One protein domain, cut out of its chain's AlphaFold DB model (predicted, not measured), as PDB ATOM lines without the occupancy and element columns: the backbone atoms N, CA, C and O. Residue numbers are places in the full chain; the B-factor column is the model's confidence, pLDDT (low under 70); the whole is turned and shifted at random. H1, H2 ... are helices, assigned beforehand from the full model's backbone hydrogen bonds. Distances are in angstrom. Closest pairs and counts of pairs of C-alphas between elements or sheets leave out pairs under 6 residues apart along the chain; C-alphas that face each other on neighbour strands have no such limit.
ATOM      1  N   PHE A   2      -5.279   4.219 -40.103       65.81
ATOM      2  CA  PHE A   2      -6.443   5.063 -39.772       65.81
ATOM      3  C   PHE A   2      -7.815   4.359 -39.749       65.81
ATOM      4  O   PHE A   2      -8.645   4.702 -38.916       65.81
ATOM      5  N   GLN A   3      -8.050   3.340 -40.586       73.12
ATOM      6  CA  GLN A   3      -9.345   2.634 -40.625       73.12
ATOM      7  C   GLN A   3      -9.682   1.872 -39.333       73.12
ATOM      8  O   GLN A   3     -10.843   1.784 -38.949       73.12
ATOM      9  N   TRP A   4      -8.677   1.354 -38.626       79.94
ATOM     10  CA  TRP A   4      -8.894   0.652 -37.357       79.94
ATOM     11  C   TRP A   4      -9.302   1.611 -36.236       79.94
ATOM     12  O   TRP A   4     -10.068   1.249 -35.346       79.94
ATOM     13  N   LEU A   5      -8.843   2.859 -36.315       78.94
ATOM     14  CA  LEU A   5      -9.083   3.873 -35.297       78.94
ATOM     15  C   LEU A   5     -10.519   4.411 -35.369       78.94
ATOM     16  O   LEU A   5     -11.159   4.587 -34.337       78.94
ATOM     17  N   THR A   6     -11.075   4.567 -36.574       79.25
ATOM     18  CA  THR A   6     -12.478   4.972 -36.761       79.25
ATOM     19  C   THR A   6     -13.463   3.908 -36.280       79.25
ATOM     20  O   THR A   6     -14.468   4.244 -35.657       79.25
ATOM     21  N   VAL A   7     -13.158   2.624 -36.508       85.50
ATOM     22  CA  VAL A   7     -13.997   1.508 -36.031       85.50
ATOM     23  C   VAL A   7     -13.957   1.421 -34.504       85.50
ATOM     24  O   VAL A   7     -14.998   1.290 -33.863       85.50
ATOM     25  N   TYR A   8     -12.774   1.578 -33.907       86.31
ATOM     26  CA  TYR A   8     -12.610   1.522 -32.457       86.31
ATOM     27  C   TYR A   8     -13.322   2.684 -31.746       86.31
ATOM     28  O   TYR A   8     -14.080   2.462 -30.804       86.31
ATOM     29  N   VAL A   9     -13.189   3.915 -32.247       83.19
ATOM     30  CA  VAL A   9     -13.907   5.081 -31.697       83.19
ATOM     31  C   VAL A   9     -15.426   4.923 -31.852       83.19
ATOM     32  O   VAL A   9     -16.187   5.282 -30.951       83.19
ATOM     33  N   GLY A  10     -15.867   4.297 -32.946       88.38
ATOM     34  CA  GLY A  10     -17.260   3.934 -33.202       88.38
ATOM     35  C   GLY A  10     -17.838   2.851 -32.282       88.38
ATOM     36  O   GLY A  10     -19.055   2.682 -32.273       88.38
ATOM     37  N   SER A  11     -17.017   2.161 -31.485       93.69
ATOM     38  CA  SER A  11     -17.472   1.185 -30.476       93.69
ATOM     39  C   SER A  11     -17.518   1.730 -29.043       93.69
ATOM     40  O   SER A  11     -18.108   1.103 -28.168       93.69
ATOM     41  N   LEU A  12     -16.951   2.914 -28.784       93.69
ATOM     42  CA  LEU A  12     -16.910   3.475 -27.431       93.69
ATOM     43  C   LEU A  12     -18.296   3.961 -26.977       93.69
ATOM     44  O   LEU A  12     -19.060   4.464 -27.807       93.69
ATOM     45  N   PRO A  13     -18.626   3.885 -25.678       96.31
ATOM     46  CA  PRO A  13     -19.854   4.459 -25.148       96.31
ATOM     47  C   PRO A  13     -19.888   5.981 -25.353       96.31
ATOM     48  O   PRO A  13     -18.859   6.664 -25.325       96.31
ATOM     49  N   LEU A  14     -21.097   6.509 -25.550       92.50
ATOM     50  CA  LEU A  14     -21.374   7.915 -25.859       92.50
ATOM     51  C   LEU A  14     -20.640   8.935 -24.955       92.50
ATOM     52  O   LEU A  14     -20.037   9.852 -25.516       92.50
ATOM     53  N   PRO A  15     -20.565   8.774 -23.613       96.50
ATOM     54  CA  PRO A  15     -19.822   9.712 -22.765       96.50
ATOM     55  C   PRO A  15     -18.329   9.790 -23.107       96.50
ATOM     56  O   PRO A  15     -17.757  10.877 -23.109       96.50
ATOM     57  N   ILE A  16     -17.699   8.669 -23.468       93.81
ATOM     58  CA  ILE A  16     -16.268   8.642 -23.800       93.81
ATOM     59  C   ILE A  16     -16.014   9.355 -25.132       93.81
ATOM     60  O   ILE A  16     -15.034  10.091 -25.257       93.81
ATOM     61  N   ARG A  17     -16.915   9.212 -26.113       92.69
ATOM     62  CA  ARG A  17     -16.811   9.956 -27.383       92.69
ATOM     63  C   ARG A  17     -16.928  11.458 -27.162       92.69
ATOM     64  O   ARG A  17     -16.132  12.211 -27.715       92.69
ATOM     65  N   CYS A  18     -17.871  11.889 -26.325       93.62
ATOM     66  CA  CYS A  18     -18.005  13.298 -25.959       93.62
ATOM     67  C   CYS A  18     -16.732  13.826 -25.281       93.62
ATOM     68  O   CYS A  18     -16.266  14.907 -25.638       93.62
ATOM     69  N   CYS A  19     -16.116  13.059 -24.373       95.56
ATOM     70  CA  CYS A  19     -14.842  13.437 -23.757       95.56
ATOM     71  C   CYS A  19     -13.710  13.585 -24.785       95.56
ATOM     72  O   CYS A  19     -12.965  14.558 -24.717       95.56
ATOM     73  N   LEU A  20     -13.593  12.667 -25.750       93.81
ATOM     74  CA  LEU A  20     -12.571  12.750 -26.803       93.81
ATOM     75  C   LEU A  20     -12.749  14.002 -27.672       93.81
ATOM     76  O   LEU A  20     -11.784  14.728 -27.891       93.81
ATOM     77  N   ILE A  21     -13.984  14.310 -28.077       93.50
ATOM     78  CA  ILE A  21     -14.293  15.522 -28.851       93.50
ATOM     79  C   ILE A  21     -13.952  16.784 -28.046       93.50
ATOM     80  O   ILE A  21     -13.365  17.722 -28.583       93.50
ATOM     81  N   LEU A  22     -14.272  16.819 -26.749       95.56
ATOM     82  CA  LEU A  22     -13.933  17.956 -25.889       95.56
ATOM     83  C   LEU A  22     -12.418  18.134 -25.732       95.56
ATOM     84  O   LEU A  22     -11.936  19.267 -25.748       95.56
ATOM     85  N   VAL A  23     -11.660  17.040 -25.622       96.75
ATOM     86  CA  VAL A  23     -10.191  17.084 -25.576       96.75
ATOM     87  C   VAL A  23      -9.624  17.598 -26.898       96.75
ATOM     88  O   VAL A  23      -8.757  18.472 -26.883       96.75
ATOM     89  N   GLU A  24     -10.131  17.134 -28.040       95.38
ATOM     90  CA  GLU A  24      -9.707  17.631 -29.354       95.38
ATOM     91  C   GLU A  24     -10.009  19.124 -29.525       95.38
ATOM     92  O   GLU A  24      -9.131  19.893 -29.922       95.38
ATOM     93  N   LEU A  25     -11.214  19.566 -29.154       96.38
ATOM     94  CA  LEU A  25     -11.585  20.982 -29.170       96.38
ATOM     95  C   LEU A  25     -10.690  21.811 -28.242       96.38
ATOM     96  O   LEU A  25     -10.265  22.905 -28.617       96.38
ATOM     97  N   TYR A  26     -10.346  21.285 -27.065       97.44
ATOM     98  CA  TYR A  26      -9.440  21.942 -26.127       97.44
ATOM     99  C   TYR A  26      -8.015  22.079 -26.683       97.44
ATOM    100  O   TYR A  26      -7.393  23.139 -26.547       97.44
ATOM    101  N   VAL A  27      -7.497  21.041 -27.349       97.75
ATOM    102  CA  VAL A  27      -6.179  21.075 -28.005       97.75
ATOM    103  C   VAL A  27      -6.188  22.072 -29.165       97.75
ATOM    104  O   VAL A  27      -5.297  22.921 -29.242       97.75
ATOM    105  N   CYS A  28      -7.215  22.046 -30.016       96.81
ATOM    106  CA  CYS A  28      -7.389  23.004 -31.111       96.81
ATOM    107  C   CYS A  28      -7.470  24.449 -30.601       96.81
ATOM    108  O   CYS A  28      -6.771  25.329 -31.110       96.81
ATOM    109  N   TRP A  29      -8.254  24.695 -29.550       97.38
ATOM    110  CA  TRP A  29      -8.345  26.003 -28.901       97.38
ATOM    111  C   TRP A  29      -6.991  26.459 -28.345       97.38
ATOM    112  O   TRP A  29      -6.554  27.585 -28.591       97.38
ATOM    113  N   SER A  30      -6.281  25.571 -27.649       96.50
ATOM    114  CA  SER A  30      -4.952  25.849 -27.089       96.50
ATOM    115  C   SER A  30      -3.926  26.193 -28.174       96.50
ATOM    116  O   SER A  30      -3.138  27.133 -28.018       96.50
ATOM    117  N   LEU A  31      -3.962  25.486 -29.308       96.38
ATOM    118  CA  LEU A  31      -3.121  25.779 -30.470       96.38
ATOM    119  C   LEU A  31      -3.460  27.140 -31.087       96.38
ATOM    120  O   LEU A  31      -2.545  27.921 -31.353       96.38
ATOM    121  N   LEU A  32      -4.744  27.472 -31.243       96.56
ATOM    122  CA  LEU A  32      -5.185  28.778 -31.749       96.56
ATOM    123  C   LEU A  32      -4.750  29.929 -30.835       96.56
ATOM    124  O   LEU A  32      -4.246  30.949 -31.315       96.56
ATOM    125  N   VAL A  33      -4.874  29.767 -29.516       96.19
ATOM    126  CA  VAL A  33      -4.412  30.766 -28.539       96.19
ATOM    127  C   VAL A  33      -2.895  30.950 -28.624       96.19
ATOM    128  O   VAL A  33      -2.412  32.086 -28.618       96.19
ATOM    129  N   ASN A  34      -2.133  29.863 -28.755       95.31
ATOM    130  CA  ASN A  34      -0.679  29.932 -28.897       95.31
ATOM    131  C   ASN A  34      -0.245  30.574 -30.220       95.31
ATOM    132  O   ASN A  34       0.668  31.404 -30.220       95.31
ATOM    133  N   LEU A  35      -0.919  30.260 -31.328       93.38
ATOM    134  CA  LEU A  35      -0.692  30.911 -32.619       93.38
ATOM    135  C   LEU A  35      -0.985  32.410 -32.538       93.38
ATOM    136  O   LEU A  35      -0.156  33.218 -32.955       93.38
ATOM    137  N   ARG A  36      -2.101  32.800 -31.910       94.12
ATOM    138  CA  ARG A  36      -2.451  34.211 -31.696       94.12
ATOM    139  C   ARG A  36      -1.408  34.936 -30.844       94.12
ATOM    140  O   ARG A  36      -1.035  36.061 -31.171       94.12
ATOM    141  N   ARG A  37      -0.909  34.306 -29.775       92.50
ATOM    142  CA  ARG A  37       0.159  34.875 -28.932       92.50
ATOM    143  C   ARG A  37       1.453  35.068 -29.717       92.50
ATOM    144  O   ARG A  37       2.020  36.157 -29.664       92.50
ATOM    145  N   LYS A  38       1.886  34.059 -30.478       92.19
ATOM    146  CA  LYS A  38       3.083  34.154 -31.331       92.19
ATOM    147  C   LYS A  38       2.935  35.238 -32.395       92.19
ATOM    148  O   LYS A  38       3.853  36.033 -32.580       92.19
ATOM    149  N   TYR A  39       1.768  35.329 -33.030       89.00
ATOM    150  CA  TYR A  39       1.477  36.369 -34.014       89.00
ATOM    151  C   TYR A  39       1.571  37.774 -33.402       89.00
ATOM    152  O   TYR A  39       2.241  38.648 -33.950       89.00
ATOM    153  N   MET A  40       0.982  37.986 -32.221       83.25
ATOM    154  CA  MET A  40       1.077  39.269 -31.515       83.25
ATOM    155  C   MET A  40       2.516  39.616 -31.103       83.25
ATOM    156  O   MET A  40       2.921  40.773 -31.217       83.25
ATOM    157  N   GLN A  41       3.309  38.634 -30.666       81.06
ATOM    158  CA  GLN A  41       4.718  38.843 -30.315       81.06
ATOM    159  C   GLN A  41       5.579  39.201 -31.536       81.06
ATOM    160  O   GLN A  41       6.376  40.139 -31.461       81.06
ATOM    161  N   GLY A  42       5.383  38.523 -32.672       77.25
ATOM    162  CA  GLY A  42       6.080  38.844 -33.923       77.25
ATOM    163  C   GLY A  42       5.755  40.252 -34.433       77.25
ATOM    164  O   GLY A  42       6.648  40.997 -34.836       77.25
ATOM    165  N   ASN A  43       4.492  40.669 -34.320       72.69
ATOM    166  CA  ASN A  43       4.057  41.991 -34.776       72.69
ATOM    167  C   ASN A  43       4.578  43.135 -33.877       72.69
ATOM    168  O   ASN A  43       4.891  44.228 -34.355       72.69
ATOM    169  N   LEU A  44       4.735  42.884 -32.570       60.59
ATOM    170  CA  LEU A  44       5.361  43.830 -31.636       60.59
ATOM    171  C   LEU A  44       6.854  44.032 -31.918       60.59
ATOM    172  O   LEU A  44       7.351  45.155 -31.802       60.59
ATOM    173  N   LEU A  45       7.564  42.970 -32.310       59.88
ATOM    174  CA  LEU A  45       8.966  43.069 -32.712       59.88
ATOM    175  C   LEU A  45       9.094  43.871 -34.010       59.88
ATOM    176  O   LEU A  45       9.834  44.855 -34.027       59.88
ATOM    177  N   HIS A  46       8.303  43.562 -35.043       55.91
ATOM    178  CA  HIS A  46       8.317  44.321 -36.300       55.91
ATOM    179  C   HIS A  46       8.040  45.820 -36.106       55.91
ATOM    180  O   HIS A  46       8.749  46.650 -36.682       55.91
ATOM    181  N   ARG A  47       7.092  46.196 -35.236       55.44
ATOM    182  CA  ARG A  47       6.840  47.616 -34.921       55.44
ATOM    183  C   ARG A  47       8.022  48.314 -34.238       55.44
ATOM    184  O   ARG A  47       8.243  49.496 -34.486       55.44
ATOM    185  N   ARG A  48       8.804  47.614 -33.408       55.62
ATOM    186  CA  ARG A  48       9.998  48.195 -32.763       55.62
ATOM    187  C   ARG A  48      11.184  48.340 -33.717       55.62
ATOM    188  O   ARG A  48      11.971  49.266 -33.535       55.62
ATOM    189  N   TYR A  49      11.304  47.481 -34.727       52.94
ATOM    190  CA  TYR A  49      12.365  47.604 -35.732       52.94
ATOM    191  C   TYR A  49      12.122  48.773 -36.698       52.94
ATOM    192  O   TYR A  49      13.054  49.529 -36.962       52.94
ATOM    193  N   PHE A  50      10.878  49.010 -37.130       50.22
ATOM    194  CA  PHE A  50      10.558  50.139 -38.018       50.22
ATOM    195  C   PHE A  50      10.630  51.516 -37.339       50.22
ATOM    196  O   PHE A  50      10.965  52.504 -37.988       50.22
TER     197      PHE A  50
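Overview. This is residues 2 to 50 of the 314 residues of an uncharacterized protein of Heliocybe sulcata (UniProt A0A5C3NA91). A short helix, H1, and one very long helix, H2, make an L, meeting near the end of H1 and the beginning of H2, and most of H2 sticks out free as a single rod. The printed part has 49 residues with two named helices, H1 then H2, and no named strand; the class is all helix. It is extended, with a radius of gyration of the C-alphas of 18.5 A and spans of 57 by 22 by 5 A.

Along the chain. H1 covers residues 2 to 9, from C-alpha 2 at (-6.443, 5.063, -39.772), and is 11.0 A long from first to last C-alpha. H2 covers residues 14 to 50, 54.3 A from first to last C-alpha, and ends with C-alpha 50 at (10.558, 50.139, -38.018).

Arrangement. A tight link of 4 residues joins H1 to H2. The two are close but not clearly touching, and their closest C-alphas, those of Val 9 and Arg 17, are 7.1 A apart. They run opposite ways at a steep tilt of 57 degrees. In H1 and H2 every O i to N i+4 pair is within hydrogen-bond range.

Size, cuts and confidence. The two C-alphas farthest apart, those of Ser 11 and Phe 50, are 56.9 A apart. The printed part has no cut. The pLDDT is under 70 at residue 2 and residues 44 to 50.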